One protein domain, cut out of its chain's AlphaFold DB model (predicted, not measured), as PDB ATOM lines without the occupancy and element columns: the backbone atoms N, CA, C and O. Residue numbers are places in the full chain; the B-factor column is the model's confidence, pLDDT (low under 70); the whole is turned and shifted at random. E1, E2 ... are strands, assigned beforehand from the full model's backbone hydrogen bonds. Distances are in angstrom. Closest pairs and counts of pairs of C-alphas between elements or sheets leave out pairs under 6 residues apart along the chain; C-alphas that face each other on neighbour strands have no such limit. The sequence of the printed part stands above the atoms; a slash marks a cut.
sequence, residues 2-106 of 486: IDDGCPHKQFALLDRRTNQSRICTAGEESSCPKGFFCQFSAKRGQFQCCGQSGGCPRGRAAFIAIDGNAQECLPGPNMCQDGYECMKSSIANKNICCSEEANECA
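What this domain is: This is residues 2 to 106 of the 486 residues of an uncharacterized protein of Diploscapter pachys (UniProt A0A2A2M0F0). Mostly loop, with little regular structure, the model has two small lobes end to end: a three-stranded antiparallel sheet, E1 - E3 - E2, in one and the antiparallel hairpin E4 and E5 in the other. The 105 printed residues include five named strands, E1 to E5 in chain order, and no named helix; the class is all strand, with only 26 residues in named elements. It is compact, with a radius of gyration of the C-alphas of 13.6 A, and spans 42 by 28 by 25 A.

How they stand to each other: Edge strand E1, residues 10 to 12, is antiparallel to inner strand E3, residues 46 to 52, at 132 degrees; N 11 and O 51 are within hydrogen-bond range, 2.9 A. E2, residues 36 to 41, forms a hairpin with E3; N 39 and O 48 are 2.9 A apart. In the hairpin of E4, residues 84 to 88, and E5, residues 95 to 99, N 85 and O 98 are 2.8 A apart. E5 is apart from E1, E2 and E3.

Where its parts are: E1 begins at C-alpha 10 (-44.870, -35.915, 4.189) and E5 ends at C-alpha 99 (-32.077, -29.444, 4.101). E3 measures 18.7 A, E2 13.8 A.

The domain as a whole: The printed part has no cut. Links E1 to E2 and E3 to E4 are long. Low confidence includes residues 101 to 106.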
ATOM      1  N   ILE A   2     -51.676 -32.505  12.176       51.56
ATOM      2  CA  ILE A   2     -52.344 -31.543  11.293       51.56
ATOM      3  C   ILE A   2     -52.245 -32.123   9.880       51.56
ATOM      4  O   ILE A   2     -51.160 -32.482   9.434       51.56
ATOM      5  N   ASP A   3     -53.388 -32.335   9.232       63.34
ATOM      6  CA  ASP A   3     -53.434 -32.900   7.884       63.34
ATOM      7  C   ASP A   3     -53.262 -31.775   6.857       63.34
ATOM      8  O   ASP A   3     -54.236 -31.182   6.372       63.34
ATOM      9  N   ASP A   4     -51.988 -31.482   6.587       71.12
ATOM     10  CA  ASP A   4     -51.511 -30.381   5.751       71.12
ATOM     11  C   ASP A   4     -51.769 -30.587   4.244       71.12
ATOM     12  O   ASP A   4     -51.491 -29.699   3.434       71.12
ATOM     13  N   GLY A   5     -52.335 -31.736   3.853       79.56
ATOM     14  CA  GLY A   5     -52.711 -32.043   2.473       79.56
ATOM     15  C   GLY A   5     -51.575 -32.578   1.593       79.56
ATOM     16  O   GLY A   5     -51.744 -32.607   0.375       79.56
ATOM     17  N   CYS A   6     -50.449 -32.993   2.182       86.31
ATOM     18  CA  CYS A   6     -49.377 -33.731   1.502       86.31
ATOM     19  C   CYS A   6     -49.544 -35.255   1.690       86.31
ATOM     20  O   CYS A   6     -49.923 -35.695   2.777       86.31
ATOM     21  N   PRO A   7     -49.244 -36.086   0.675       79.25
ATOM     22  CA  PRO A   7     -49.446 -37.534   0.745       79.25
ATOM     23  C   PRO A   7     -48.372 -38.263   1.577       79.25
ATOM     24  O   PRO A   7     -47.201 -37.897   1.559       79.25
ATOM     25  N   HIS A   8     -48.764 -39.352   2.250       72.56
ATOM     26  CA  HIS A   8     -47.900 -40.372   2.884       72.56
ATOM     27  C   HIS A   8     -46.647 -39.874   3.644       72.56
ATOM     28  O   HIS A   8     -45.558 -39.799   3.081       72.56
ATOM     29  N   LYS A   9     -46.765 -39.647   4.964       71.94
ATOM     30  CA  LYS A   9     -45.646 -39.286   5.878       71.94
ATOM     31  C   LYS A   9     -44.857 -38.018   5.487       71.94
ATOM     32  O   LYS A   9     -43.809 -37.740   6.072       71.94
ATOM     33  N   GLN A  10     -45.369 -37.237   4.540       86.56
ATOM     34  CA  GLN A  10     -44.870 -35.915   4.189       86.56
ATOM     35  C   GLN A  10     -45.592 -34.830   4.986       86.56
ATOM     36  O   GLN A  10     -46.683 -35.045   5.513       86.56
ATOM     37  N   PHE A  11     -44.985 -33.651   5.037       87.12
ATOM     38  CA  PHE A  11     -45.572 -32.434   5.584       87.12
ATOM     39  C   PHE A  11     -45.530 -31.333   4.520       87.12
ATOM     40  O   PHE A  11     -44.667 -31.352   3.636       87.12
ATOM     41  N   ALA A  12     -46.466 -30.387   4.588       87.00
ATOM     42  CA  ALA A  12     -46.398 -29.212   3.729       87.00
ATOM     43  C   ALA A  12     -45.345 -28.247   4.267       87.00
ATOM     44  O   ALA A  12     -45.257 -28.017   5.474       87.00
ATOM     45  N   LEU A  13     -44.588 -27.629   3.369       84.81
ATOM     46  CA  LEU A  13     -43.829 -26.444   3.723       84.81
ATOM     47  C   LEU A  13     -44.818 -25.313   4.028       84.81
ATOM     48  O   LEU A  13     -45.566 -24.904   3.142       84.81
ATOM     49  N   LEU A  14     -44.843 -24.837   5.271       79.69
ATOM     50  CA  LEU A  14     -45.715 -23.745   5.705       79.69
ATOM     51  C   LEU A  14     -44.945 -22.418   5.721       79.69
ATOM     52  O   LEU A  14     -43.828 -22.359   6.230       79.69
ATOM     53  N   ASP A  15     -45.557 -21.347   5.217       69.94
ATOM     54  CA  ASP A  15     -45.092 -19.971   5.430       69.94
ATOM     55  C   ASP A  15     -45.318 -19.590   6.906       69.94
ATOM     56  O   ASP A  15     -46.455 -19.557   7.377       69.94
ATOM     57  N   ARG A  16     -44.242 -19.275   7.639       62.81
ATOM     58  CA  ARG A  16     -44.264 -18.926   9.074       62.81
ATOM     59  C   ARG A  16     -45.148 -17.711   9.398       62.81
ATOM     60  O   ARG A  16     -45.668 -17.628  10.507       62.81
ATOM     61  N   ARG A  17     -45.350 -16.785   8.453       60.16
ATOM     62  CA  ARG A  17     -46.152 -15.559   8.629       60.16
ATOM     63  C   ARG A  17     -47.653 -15.798   8.464       60.16
ATOM     64  O   ARG A  17     -48.450 -15.109   9.094       60.16
ATOM     65  N   THR A  18     -48.048 -16.721   7.588       70.06
ATOM     66  CA  THR A  18     -49.465 -16.989   7.266       70.06
ATOM     67  C   THR A  18     -49.970 -18.321   7.814       70.06
ATOM     68  O   THR A  18     -51.180 -18.529   7.894       70.06
ATOM     69  N   ASN A  19     -49.054 -19.214   8.198       70.38
ATOM     70  CA  ASN A  19     -49.285 -20.619   8.533       70.38
ATOM     71  C   ASN A  19     -50.014 -21.402   7.417       70.38
ATOM     72  O   ASN A  19     -50.747 -22.356   7.683       70.38
ATOM     73  N   GLN A  20     -49.841 -20.978   6.157       75.50
ATOM     74  CA  GLN A  20     -50.423 -21.609   4.968       75.50
ATOM     75  C   GLN A  20     -49.370 -22.394   4.183       75.50
ATOM     76  O   GLN A  20     -48.180 -22.087   4.248       75.50
ATOM     77  N   SER A  21     -49.804 -23.408   3.432       82.19
ATOM     78  CA  SER A  21     -48.916 -24.207   2.587       82.19
ATOM     79  C   SER A  21     -48.347 -23.383   1.428       82.19
ATOM     80  O   SER A  21     -49.086 -22.713   0.706       82.19
ATOM     81  N   ARG A  22     -47.024 -23.454   1.233       82.50
ATOM     82  CA  ARG A  22     -46.316 -22.799   0.128       82.50
ATOM     83  C   ARG A  22     -46.808 -23.367  -1.201       82.50
ATOM     84  O   ARG A  22     -46.575 -24.541  -1.489       82.50
ATOM     85  N   ILE A  23     -47.470 -22.523  -1.987       85.38
ATOM     86  CA  ILE A  23     -47.906 -22.824  -3.354       85.38
ATOM     87  C   ILE A  23     -46.677 -22.915  -4.267       85.38
ATOM     88  O   ILE A  23     -45.681 -22.229  -4.040       85.38
ATOM     89  N   CYS A  24     -46.754 -23.767  -5.286       85.31
ATOM     90  CA  CYS A  24     -45.725 -23.940  -6.309       85.31
ATOM     91  C   CYS A  24     -46.358 -24.206  -7.681       85.31
ATOM     92  O   CYS A  24     -47.530 -24.573  -7.770       85.31
ATOM     93  N   THR A  25     -45.573 -24.067  -8.743       82.94
ATOM     94  CA  THR A  25     -45.953 -24.402 -10.119       82.94
ATOM     95  C   THR A  25     -45.428 -25.789 -10.478       82.94
ATOM     96  O   THR A  25     -44.259 -26.109 -10.251       82.94
ATOM     97  N   ALA A  26     -46.271 -26.637 -11.067       79.69
ATOM     98  CA  ALA A  26     -45.845 -27.958 -11.517       79.69
ATOM     99  C   ALA A  26     -44.806 -27.850 -12.651       79.69
ATOM    100  O   ALA A  26     -45.066 -27.217 -13.671       79.69
ATOM    101  N   GLY A  27     -43.648 -28.498 -12.485       68.88
ATOM    102  CA  GLY A  27     -42.577 -28.537 -13.493       68.88
ATOM    103  C   GLY A  27     -41.574 -27.375 -13.450       68.88
ATOM    104  O   GLY A  27     -40.638 -27.371 -14.243       68.88
ATOM    105  N   GLU A  28     -41.723 -26.421 -12.530       77.25
ATOM    106  CA  GLU A  28     -40.779 -25.314 -12.339       77.25
ATOM    107  C   GLU A  28     -39.664 -25.702 -11.344       77.25
ATOM    108  O   GLU A  28     -39.928 -26.016 -10.181       77.25
ATOM    109  N   GLU A  29     -38.405 -25.674 -11.794       63.41
ATOM    110  CA  GLU A  29     -37.246 -26.233 -11.068       63.41
ATOM    111  C   GLU A  29     -36.892 -25.479  -9.767       63.41
ATOM    112  O   GLU A  29     -36.355 -26.075  -8.834       63.41
ATOM    113  N   SER A  30     -37.243 -24.193  -9.670       69.81
ATOM    114  CA  SER A  30     -37.015 -23.318  -8.506       69.81
ATOM    115  C   SER A  30     -38.260 -23.075  -7.640       69.81
ATOM    116  O   SER A  30     -38.206 -22.295  -6.688       69.81
ATOM    117  N   SER A  31     -39.392 -23.721  -7.942       79.19
ATOM    118  CA  SER A  31     -40.674 -23.440  -7.271       79.19
ATOM    119  C   SER A  31     -40.719 -23.922  -5.811       79.19
ATOM    120  O   SER A  31     -41.423 -23.350  -4.973       79.19
ATOM    121  N   CYS A  32     -39.931 -24.953  -5.484       84.75
ATOM    122  CA  CYS A  32     -39.756 -25.469  -4.127       84.75
ATOM    123  C   CYS A  32     -38.270 -25.501  -3.721       84.75
ATOM    124  O   CYS A  32     -37.417 -25.808  -4.554       84.75
ATOM    125  N   PRO A  33     -37.948 -25.220  -2.443       83.25
ATOM    126  CA  PRO A  33     -36.580 -25.280  -1.928       83.25
ATOM    127  C   PRO A  33     -36.075 -26.727  -1.795       83.25
ATOM    128  O   PRO A  33     -36.847 -27.688  -1.864       83.25
ATOM    129  N   LYS A  34     -34.763 -26.897  -1.583       85.81
ATOM    130  CA  LYS A  34     -34.116 -28.220  -1.502       85.81
ATOM    131  C   LYS A  34     -34.785 -29.116  -0.449       85.81
ATOM    132  O   LYS A  34     -35.041 -28.703   0.677       85.81
ATOM    133  N   GLY A  35     -35.076 -30.358  -0.842       86.56
ATOM    134  CA  GLY A  35     -35.792 -31.344  -0.022       86.56
ATOM    135  C   GLY A  35     -37.320 -31.279  -0.103       86.56
ATOM    136  O   GLY A  35     -37.988 -32.171   0.420       86.56
ATOM    137  N   PHE A  36     -37.878 -30.288  -0.800       88.31
ATOM    138  CA  PHE A  36     -39.310 -30.181  -1.051       88.31
ATOM    139  C   PHE A  36     -39.622 -30.347  -2.536       88.31
ATOM    140  O   PHE A  36     -38.913 -29.848  -3.405       88.31
ATOM    141  N   PHE A  37     -40.723 -31.032  -2.822       88.44
ATOM    142  CA  PHE A  37     -41.180 -31.335  -4.172       88.44
ATOM    143  C   PHE A  37     -42.563 -30.732  -4.388       88.44
ATOM    144  O   PHE A  37     -43.425 -30.820  -3.510       88.44
ATOM    145  N   CYS A  38     -42.787 -30.139  -5.559       89.56
ATOM    146  CA  CYS A  38     -44.089 -29.586  -5.903       89.56
ATOM    147  C   CYS A  38     -45.090 -30.720  -6.169       89.56
ATOM    148  O   CYS A  38     -44.899 -31.517  -7.087       89.56
ATOM    149  N   GLN A  39     -46.138 -30.819  -5.351       90.12
ATOM    150  CA  GLN A  39     -47.132 -31.894  -5.404       90.12
ATOM    151  C   GLN A  39     -48.552 -31.330  -5.357       90.12
ATOM    152  O   GLN A  39     -48.819 -30.322  -4.704       90.12
ATOM    153  N   PHE A  40     -49.485 -31.991  -6.042       87.50
ATOM    154  CA  PHE A  40     -50.890 -31.595  -6.027       87.50
ATOM    155  C   PHE A  40     -51.571 -32.025  -4.723       87.50
ATOM    156  O   PHE A  40     -51.634 -33.213  -4.404       87.50
ATOM    157  N   SER A  41     -52.135 -31.066  -3.991       87.75
ATOM    158  CA  SER A  41     -52.973 -31.333  -2.827       87.75
ATOM    159  C   SER A  41     -54.442 -31.393  -3.235       87.75
ATOM    160  O   SER A  41     -55.122 -30.369  -3.306       87.75
ATOM    161  N   ALA A  42     -54.970 -32.604  -3.426       81.06
ATOM    162  CA  ALA A  42     -56.391 -32.819  -3.724       81.06
ATOM    163  C   ALA A  42     -57.332 -32.220  -2.657       81.06
ATOM    164  O   ALA A  42     -58.449 -31.824  -2.968       81.06
ATOM    165  N   LYS A  43     -56.861 -32.097  -1.407       78.69
ATOM    166  CA  LYS A  43     -57.613 -31.509  -0.288       78.69
ATOM    167  C   LYS A  43     -57.723 -29.979  -0.354       78.69
ATOM    168  O   LYS A  43     -58.673 -29.420   0.185       78.69
ATOM    169  N   ARG A  44     -56.752 -29.300  -0.977       77.19
ATOM    170  CA  ARG A  44     -56.714 -27.829  -1.114       77.19
ATOM    171  C   ARG A  44     -56.929 -27.342  -2.552       77.19
ATOM    172  O   ARG A  44     -57.025 -26.142  -2.764       77.19
ATOM    173  N   GLY A  45     -56.997 -28.246  -3.533       83.75
ATOM    174  CA  GLY A  45     -57.168 -27.909  -4.951       83.75
ATOM    175  C   GLY A  45     -55.972 -27.179  -5.578       83.75
ATOM    176  O   GLY A  45     -56.121 -26.572  -6.633       83.75
ATOM    177  N   GLN A  46     -54.798 -27.223  -4.940       86.00
ATOM    178  CA  GLN A  46     -53.614 -26.443  -5.318       86.00
ATOM    179  C   GLN A  46     -52.353 -27.313  -5.362       86.00
ATOM    180  O   GLN A  46     -52.245 -28.316  -4.653       86.00
ATOM    181  N   PHE A  47     -51.366 -26.888  -6.144       88.69
ATOM    182  CA  PHE A  47     -49.999 -27.397  -6.046       88.69
ATOM    183  C   PHE A  47     -49.282 -26.752  -4.856       88.69
ATOM    184  O   PHE A  47     -49.398 -25.546  -4.638       88.69
ATOM    185  N   GLN A  48     -48.565 -27.550  -4.066       89.00
ATOM    186  CA  GLN A  48     -47.821 -27.081  -2.899       89.00
ATOM    187  C   GLN A  48     -46.528 -27.871  -2.667       89.00
ATOM    188  O   GLN A  48     -46.405 -29.029  -3.067       89.00
ATOM    189  N   CYS A  49     -45.565 -27.246  -1.992       89.94
ATOM    190  CA  CYS A  49     -44.291 -27.873  -1.658       89.94
ATOM    191  C   CYS A  49     -44.455 -28.878  -0.506       89.94
ATOM    192  O   CYS A  49     -44.759 -28.494   0.626       89.94
ATOM    193  N   CYS A  50     -44.216 -30.160  -0.787       89.81
ATOM    194  CA  CYS A  50     -44.273 -31.259   0.176       89.81
ATOM    195  C   CYS A  50     -42.878 -31.855   0.402       89.81
ATOM    196  O   CYS A  50     -42.130 -32.067  -0.553       89.81
ATOM    197  N   GLY A  51     -42.525 -32.127   1.660       89.69
ATOM    198  CA  GLY A  51     -41.236 -32.713   2.045       89.69
ATOM    199  C   GLY A  51     -41.408 -33.894   2.997       89.69
ATOM    200  O   GLY A  51     -42.375 -33.959   3.757       89.69
ATOM    201  N   GLN A  52     -40.472 -34.844   2.978       90.06
ATOM    202  CA  GLN A  52     -40.418 -35.909   3.985       90.06
ATOM    203  C   GLN A  52     -39.596 -35.439   5.180       90.06
ATOM    204  O   GLN A  52     -38.464 -34.996   5.016       90.06
ATOM    205  N   SER A  53     -40.135 -35.558   6.398       86.56
ATOM    206  CA  SER A  53     -39.363 -35.197   7.596       86.56
ATOM    207  C   SER A  53     -38.181 -36.142   7.789       86.56
ATOM    208  O   SER A  53     -37.099 -35.681   8.124       86.56
ATOM    209  N   GLY A  54     -38.378 -37.458   7.634       85.81
ATOM    210  CA  GLY A  54     -37.338 -38.467   7.885       85.81
ATOM    211  C   GLY A  54     -36.754 -38.463   9.309       85.81
ATOM    212  O   GLY A  54     -35.785 -39.169   9.573       85.81
ATOM    213  N   GLY A  55     -37.330 -37.676  10.225       87.62
ATOM    214  CA  GLY A  55     -36.769 -37.399  11.543       87.62
ATOM    215  C   GLY A  55     -35.929 -36.124  11.638       87.62
ATOM    216  O   GLY A  55     -35.215 -35.970  12.624       87.62
ATOM    217  N   CYS A  56     -35.970 -35.221  10.659       88.94
ATOM    218  CA  CYS A  56     -35.352 -33.899  10.756       88.94
ATOM    219  C   CYS A  56     -36.080 -32.998  11.781       88.94
ATOM    220  O   CYS A  56     -37.241 -33.247  12.130       88.94
ATOM    221  N   PRO A  57     -35.417 -31.939  12.282       84.06
ATOM    222  CA  PRO A  57     -36.060 -30.823  12.980       84.06
ATOM    223  C   PRO A  57     -37.199 -30.175  12.168       84.06
ATOM    224  O   PRO A  57     -37.317 -30.378  10.959       84.06
ATOM    225  N   ARG A  58     -38.058 -29.386  12.833       79.75
ATOM    226  CA  ARG A  58     -39.221 -28.739  12.189       79.75
ATOM    227  C   ARG A  58     -38.792 -27.857  11.008       79.75
ATOM    228  O   ARG A  58     -37.748 -27.221  11.051       79.75
ATOM    229  N   GLY A  59     -39.630 -27.812   9.969       77.81
ATOM    230  CA  GLY A  59     -39.431 -26.950   8.796       77.81
ATOM    231  C   GLY A  59     -38.364 -27.423   7.800       77.81
ATOM    232  O   GLY A  59     -38.131 -26.734   6.809       77.81
ATOM    233  N   ARG A  60     -37.739 -28.585   8.034       87.31
ATOM    234  CA  ARG A  60     -36.647 -29.136   7.221       87.31
ATOM    235  C   ARG A  60     -36.968 -30.543   6.732       87.31
ATOM    236  O   ARG A  60     -37.577 -31.334   7.454       87.31
ATOM    237  N   ALA A  61     -36.558 -30.845   5.506       90.31
ATOM    238  CA  ALA A  61     -36.789 -32.140   4.876       90.31
ATOM    239  C   ALA A  61     -35.518 -33.001   4.899       90.31
ATOM    240  O   ALA A  61     -34.409 -32.485   4.764       90.31
ATOM    241  N   ALA A  62     -35.678 -34.313   5.065       91.69
ATOM    242  CA  ALA A  62     -34.576 -35.265   4.999       91.69
ATOM    243  C   ALA A  62     -34.171 -35.552   3.552       91.69
ATOM    244  O   ALA A  62     -35.023 -35.677   2.670       91.69
ATOM    245  N   PHE A  63     -32.875 -35.761   3.330       90.81
ATOM    246  CA  PHE A  63     -32.405 -36.422   2.119       90.81
ATOM    247  C   PHE A  63     -32.771 -37.906   2.203       90.81
ATOM    248  O   PHE A  63     -32.250 -38.626   3.058       90.81
ATOM    249  N   ILE A  64     -33.692 -38.353   1.352       87.62
ATOM    250  CA  ILE A  64     -34.151 -39.742   1.325       87.62
ATOM    251  C   ILE A  64     -33.246 -40.551   0.393       87.62
ATOM    252  O   ILE A  64     -33.129 -40.241  -0.793       87.62
ATOM    253  N   ALA A  65     -32.598 -41.576   0.940       80.12
ATOM    254  CA  ALA A  65     -31.755 -42.495   0.190       80.12
ATOM    255  C   ALA A  65     -32.595 -43.535  -0.582       80.12
ATOM    256  O   ALA A  65     -33.819 -43.610  -0.460       80.12
ATOM    257  N   ILE A  66     -31.927 -44.351  -1.405       76.38
ATOM    258  CA  ILE A  66     -32.561 -45.336  -2.308       76.38
ATOM    259  C   ILE A  66     -33.371 -46.399  -1.534       76.38
ATOM    260  O   ILE A  66     -34.304 -46.984  -2.074       76.38
ATOM    261  N   ASP A  67     -33.047 -46.624  -0.260       77.44
ATOM    262  CA  ASP A  67     -33.763 -47.527   0.649       77.44
ATOM    263  C   ASP A  67     -35.074 -46.938   1.217       77.44
ATOM    264  O   ASP A  67     -35.793 -47.623   1.942       77.44
ATOM    265  N   GLY A  68     -35.389 -45.676   0.902       77.50
ATOM    266  CA  GLY A  68     -36.564 -44.964   1.399       77.50
ATOM    267  C   GLY A  68     -36.403 -44.352   2.795       77.50
ATOM    268  O   GLY A  68     -37.380 -43.824   3.330       77.50
ATOM    269  N   ASN A  69     -35.206 -44.388   3.391       83.88
ATOM    270  CA  ASN A  69     -34.928 -43.795   4.700       83.88
ATOM    271  C   ASN A  69     -34.148 -42.479   4.583       83.88
ATOM    272  O   ASN A  69     -33.501 -42.193   3.578       83.88
ATOM    273  N   ALA A  70     -34.173 -41.670   5.646       88.94
ATOM    274  CA  ALA A  70     -33.290 -40.513   5.760       88.94
ATOM    275  C   ALA A  70     -31.821 -40.963   5.797       88.94
ATOM    276  O   ALA A  70     -31.450 -41.772   6.653       88.94
ATOM    277  N   GLN A  71     -30.995 -40.422   4.897       90.38
ATOM    278  CA  GLN A  71     -29.570 -40.733   4.827       90.38
ATOM    279  C   GLN A  71     -28.883 -40.377   6.146       90.38
ATOM    280  O   GLN A  71     -28.907 -39.225   6.576       90.38
ATOM    281  N   GLU A  72     -28.222 -41.360   6.754       89.19
ATOM    282  CA  GLU A  72     -27.420 -41.161   7.957       89.19
ATOM    283  C   GLU A  72     -26.088 -40.469   7.649       89.19
ATOM    284  O   GLU A  72     -25.494 -40.640   6.584       89.19
ATOM    285  N   CYS A  73     -25.608 -39.687   8.609       87.19
ATOM    286  CA  CYS A  73     -24.368 -38.931   8.506       87.19
ATOM    287  C   CYS A  73     -23.605 -38.940   9.837       87.19
ATOM    288  O   CYS A  73     -24.131 -39.310  10.889       87.19
ATOM    289  N   LEU A  74     -22.343 -38.514   9.796       81.12
ATOM    290  CA  LEU A  74     -21.504 -38.332  10.978       81.12
ATOM    291  C   LEU A  74     -21.057 -36.863  11.055       81.12
ATOM    292  O   LEU A  74     -20.762 -36.287  10.005       81.12
ATOM    293  N   PRO A  75     -20.975 -36.247  12.252       68.12
ATOM    294  CA  PRO A  75     -20.513 -34.868  12.385       68.12
ATOM    295  C   PRO A  75     -19.041 -34.773  11.964       68.12
ATOM    296  O   PRO A  75     -18.186 -35.449  12.538       68.12
ATOM    297  N   GLY A  76     -18.737 -33.967  10.946       64.38
ATOM    298  CA  GLY A  76     -17.406 -33.915  10.342       64.38
ATOM    299  C   GLY A  76     -17.449 -33.448   8.881       64.38
ATOM    300  O   GLY A  76     -18.180 -32.505   8.590       64.38
ATOM    301  N   PRO A  77     -16.661 -34.041   7.959       56.41
ATOM    302  CA  PRO A  77     -16.681 -33.649   6.548       56.41
ATOM    303  C   PRO A  77     -18.061 -33.892   5.917       56.41
ATOM    304  O   PRO A  77     -18.734 -34.854   6.281       56.41
ATOM    305  N   ASN A  78     -18.459 -33.052   4.953       60.03
ATOM    306  CA  ASN A  78     -19.776 -33.124   4.308       60.03
ATOM    307  C   ASN A  78     -20.017 -34.490   3.642       60.03
ATOM    308  O   ASN A  78     -19.564 -34.753   2.531       60.03
ATOM    309  N   MET A  79     -20.758 -35.346   4.348       76.00
ATOM    310  CA  MET A  79     -21.318 -36.610   3.851       76.00
ATOM    311  C   MET A  79     -22.676 -36.412   3.161       76.00
ATOM    312  O   MET A  79     -23.203 -37.339   2.552       76.00
ATOM    313  N   CYS A  80     -23.262 -35.224   3.302       85.25
ATOM    314  CA  CYS A  80     -24.539 -34.842   2.720       85.25
ATOM    315  C   CYS A  80     -24.326 -34.171   1.357       85.25
ATOM    316  O   CYS A  80     -23.283 -33.563   1.118       85.25
ATOM    317  N   GLN A  81     -25.301 -34.323   0.461       83.75
ATOM    318  CA  GLN A  81     -25.283 -33.702  -0.863       83.75
ATOM    319  C   GLN A  81     -25.564 -32.194  -0.763       83.75
ATOM    320  O   GLN A  81     -26.290 -31.784   0.135       83.75
ATOM    321  N   ASP A  82     -25.039 -31.400  -1.700       81.19
ATOM    322  CA  ASP A  82     -25.208 -29.939  -1.754       81.19
ATOM    323  C   ASP A  82     -26.668 -29.496  -1.500       81.19
ATOM    324  O   ASP A  82     -27.600 -29.949  -2.181       81.19
ATOM    325  N   GLY A  83     -26.870 -28.606  -0.521       78.81
ATOM    326  CA  GLY A  83     -28.191 -28.195  -0.035       78.81
ATOM    327  C   GLY A  83     -28.699 -28.994   1.174       78.81
ATOM    328  O   GLY A  83     -29.855 -28.815   1.565       78.81
ATOM    329  N   TYR A  84     -27.878 -29.870   1.765       87.94
ATOM    330  CA  TYR A  84     -28.187 -30.637   2.975       87.94
ATOM    331  C   TYR A  84     -27.012 -30.648   3.962       87.94
ATOM    332  O   TYR A  84     -25.878 -30.960   3.605       87.94
ATOM    333  N   GLU A  85     -27.310 -30.425   5.240       88.00
ATOM    334  CA  GLU A  85     -26.350 -30.489   6.340       88.00
ATOM    335  C   GLU A  85     -26.615 -31.683   7.270       88.00
ATOM    336  O   GLU A  85     -27.718 -32.237   7.332       88.00
ATOM    337  N   CYS A  86     -25.580 -32.105   7.999       89.69
ATOM    338  CA  CYS A  86     -25.665 -33.238   8.915       89.69
ATOM    339  C   CYS A  86     -26.205 -32.799  10.281       89.69
ATOM    340  O   CYS A  86     -25.502 -32.137  11.044       89.69
ATOM    341  N   MET A  87     -27.428 -33.212  10.623       87.62
ATOM    342  CA  MET A  87     -28.088 -32.835  11.875       87.62
ATOM    343  C   MET A  87     -28.517 -34.034  12.708       87.62
ATOM    344  O   MET A  87     -28.856 -35.092  12.182       87.62
ATOM    345  N   LYS A  88     -28.586 -33.854  14.028       86.75
ATOM    346  CA  LYS A  88     -29.157 -34.862  14.926       86.75
ATOM    347  C   LYS A  88     -30.659 -35.011  14.672       86.75
ATOM    348  O   LYS A  88     -31.384 -34.016  14.646       86.75
ATOM    349  N   SER A  89     -31.130 -36.245  14.509       89.06
ATOM    350  CA  SER A  89     -32.556 -36.510  14.318       89.06
ATOM    351  C   SER A  89     -33.375 -36.156  15.567       89.06
ATOM    352  O   SER A  89     -32.957 -36.385  16.701       89.06
ATOM    353  N   SER A  90     -34.577 -35.623  15.344       86.19
ATOM    354  CA  SER A  90     -35.574 -35.293  16.368       86.19
ATOM    355  C   SER A  90     -36.317 -36.517  16.926       86.19
ATOM    356  O   SER A  90     -36.951 -36.412  17.973       86.19
ATOM    357  N   ILE A  91     -36.236 -37.671  16.248       82.88
ATOM    358  CA  ILE A  91     -36.953 -38.912  16.608       82.88
ATOM    359  C   ILE A  91     -36.035 -40.132  16.788       82.88
ATOM    360  O   ILE A  91     -36.507 -41.192  17.188       82.88
ATOM    361  N   ALA A  92     -34.741 -40.012  16.477       80.56
ATOM    362  CA  ALA A  92     -33.784 -41.115  16.534       80.56
ATOM    363  C   ALA A  92     -32.417 -40.655  17.064       80.56
ATOM    364  O   ALA A  92     -31.966 -39.545  16.794       80.56
ATOM    365  N   ASN A  93     -31.701 -41.538  17.766       81.75
ATOM    366  CA  ASN A  93     -30.349 -41.268  18.279       81.75
ATOM    367  C   ASN A  93     -29.258 -41.418  17.197       81.75
ATOM    368  O   ASN A  93     -28.233 -42.056  17.417       81.75
ATOM    369  N   LYS A  94     -29.487 -40.827  16.022       85.06
ATOM    370  CA  LYS A  94     -28.571 -40.825  14.875       85.06
ATOM    371  C   LYS A  94     -28.580 -39.456  14.198       85.06
ATOM    372  O   LYS A  94     -29.558 -38.715  14.325       85.06
ATOM    373  N   ASN A  95     -27.505 -39.114  13.496       89.31
ATOM    374  CA  ASN A  95     -27.485 -37.909  12.668       89.31
ATOM    375  C   ASN A  95     -27.887 -38.275  11.239       89.31
ATOM    376  O   ASN A  95     -27.558 -39.359  10.758       89.31
ATOM    377  N   ILE A  96     -28.618 -37.382  10.587       91.81
ATOM    378  CA  ILE A  96     -29.168 -37.547   9.245       91.81
ATOM    379  C   ILE A  96     -28.969 -36.269   8.426       91.81
ATOM    380  O   ILE A  96     -28.856 -35.174   8.979       91.81
ATOM    381  N   CYS A  97     -28.932 -36.413   7.107       91.69
ATOM    382  CA  CYS A  97     -28.862 -35.288   6.184       91.69
ATOM    383  C   CYS A  97     -30.229 -34.606   6.061       91.69
ATOM    384  O   CYS A  97     -31.202 -35.222   5.618       91.69
ATOM    385  N   CYS A  98     -30.288 -33.329   6.426       90.94
ATOM    386  CA  CYS A  98     -31.482 -32.486   6.411       90.94
ATOM    387  C   CYS A  98     -31.210 -31.220   5.594       90.94
ATOM    388  O   CYS A  98     -30.075 -30.758   5.582       90.94
ATOM    389  N   SER A  99     -32.221 -30.658   4.925       89.88
ATOM    390  CA  SER A  99     -32.077 -29.444   4.101       89.88
ATOM    391  C   SER A  99     -31.336 -28.336   4.863       89.88
ATOM    392  O   SER A  99     -31.719 -28.051   5.998       89.88
ATOM    393  N   GLU A 100     -30.288 -27.751   4.265       81.81
ATOM    394  CA  GLU A 100     -29.389 -26.746   4.883       81.81
ATOM    395  C   GLU A 100     -30.166 -25.580   5.499       81.81
ATOM    396  O   GLU A 100     -29.950 -25.201   6.648       81.81
ATOM    397  N   GLU A 101     -31.149 -25.072   4.765       68.06
ATOM    398  CA  GLU A 101     -32.059 -24.055   5.263       68.06
ATOM    399  C   GLU A 101     -33.132 -24.697   6.156       68.06
ATOM    400  O   GLU A 101     -33.911 -25.558   5.728       68.06
ATOM    401  N   ALA A 102     -33.241 -24.203   7.394       60.22
ATOM    402  CA  ALA A 102     -34.576 -24.001   7.941       60.22
ATOM    403  C   ALA A 102     -35.254 -22.992   7.009       60.22
ATOM    404  O   ALA A 102     -34.634 -21.991   6.667       60.22
ATOM    405  N   ASN A 103     -36.503 -23.231   6.608       57.56
ATOM    406  CA  ASN A 103     -37.266 -22.305   5.759       57.56
ATOM    407  C   ASN A 103     -37.735 -21.060   6.550       57.56
ATOM    408  O   ASN A 103     -38.899 -20.664   6.514       57.56
ATOM    409  N   GLU A 104     -36.814 -20.493   7.319       58.56
ATOM    410  CA  GLU A 104     -36.945 -19.405   8.268       58.56
ATOM    411  C   GLU A 104     -35.905 -18.357   7.874       58.56
ATOM    412  O   GLU A 104     -34.790 -18.338   8.392       58.56
ATOM    413  N   CYS A 105     -36.267 -17.487   6.933       57.25
ATOM    414  CA  CYS A 105     -35.543 -16.232   6.784       57.25
ATOM    415  C   CYS A 105     -35.713 -15.395   8.063       57.25
ATOM    416  O   CYS A 105     -36.717 -15.548   8.773       57.25
ATOM    417  N   ALA A 106     -34.755 -14.513   8.361       57.12
ATOM    418  CA  ALA A 106     -34.883 -13.605   9.499       57.12
ATOM    419  C   ALA A 106     -36.148 -12.731   9.370       57.12
ATOM    420  O   ALA A 106     -36.684 -12.552   8.275       57.12
TER     421      ALA A 106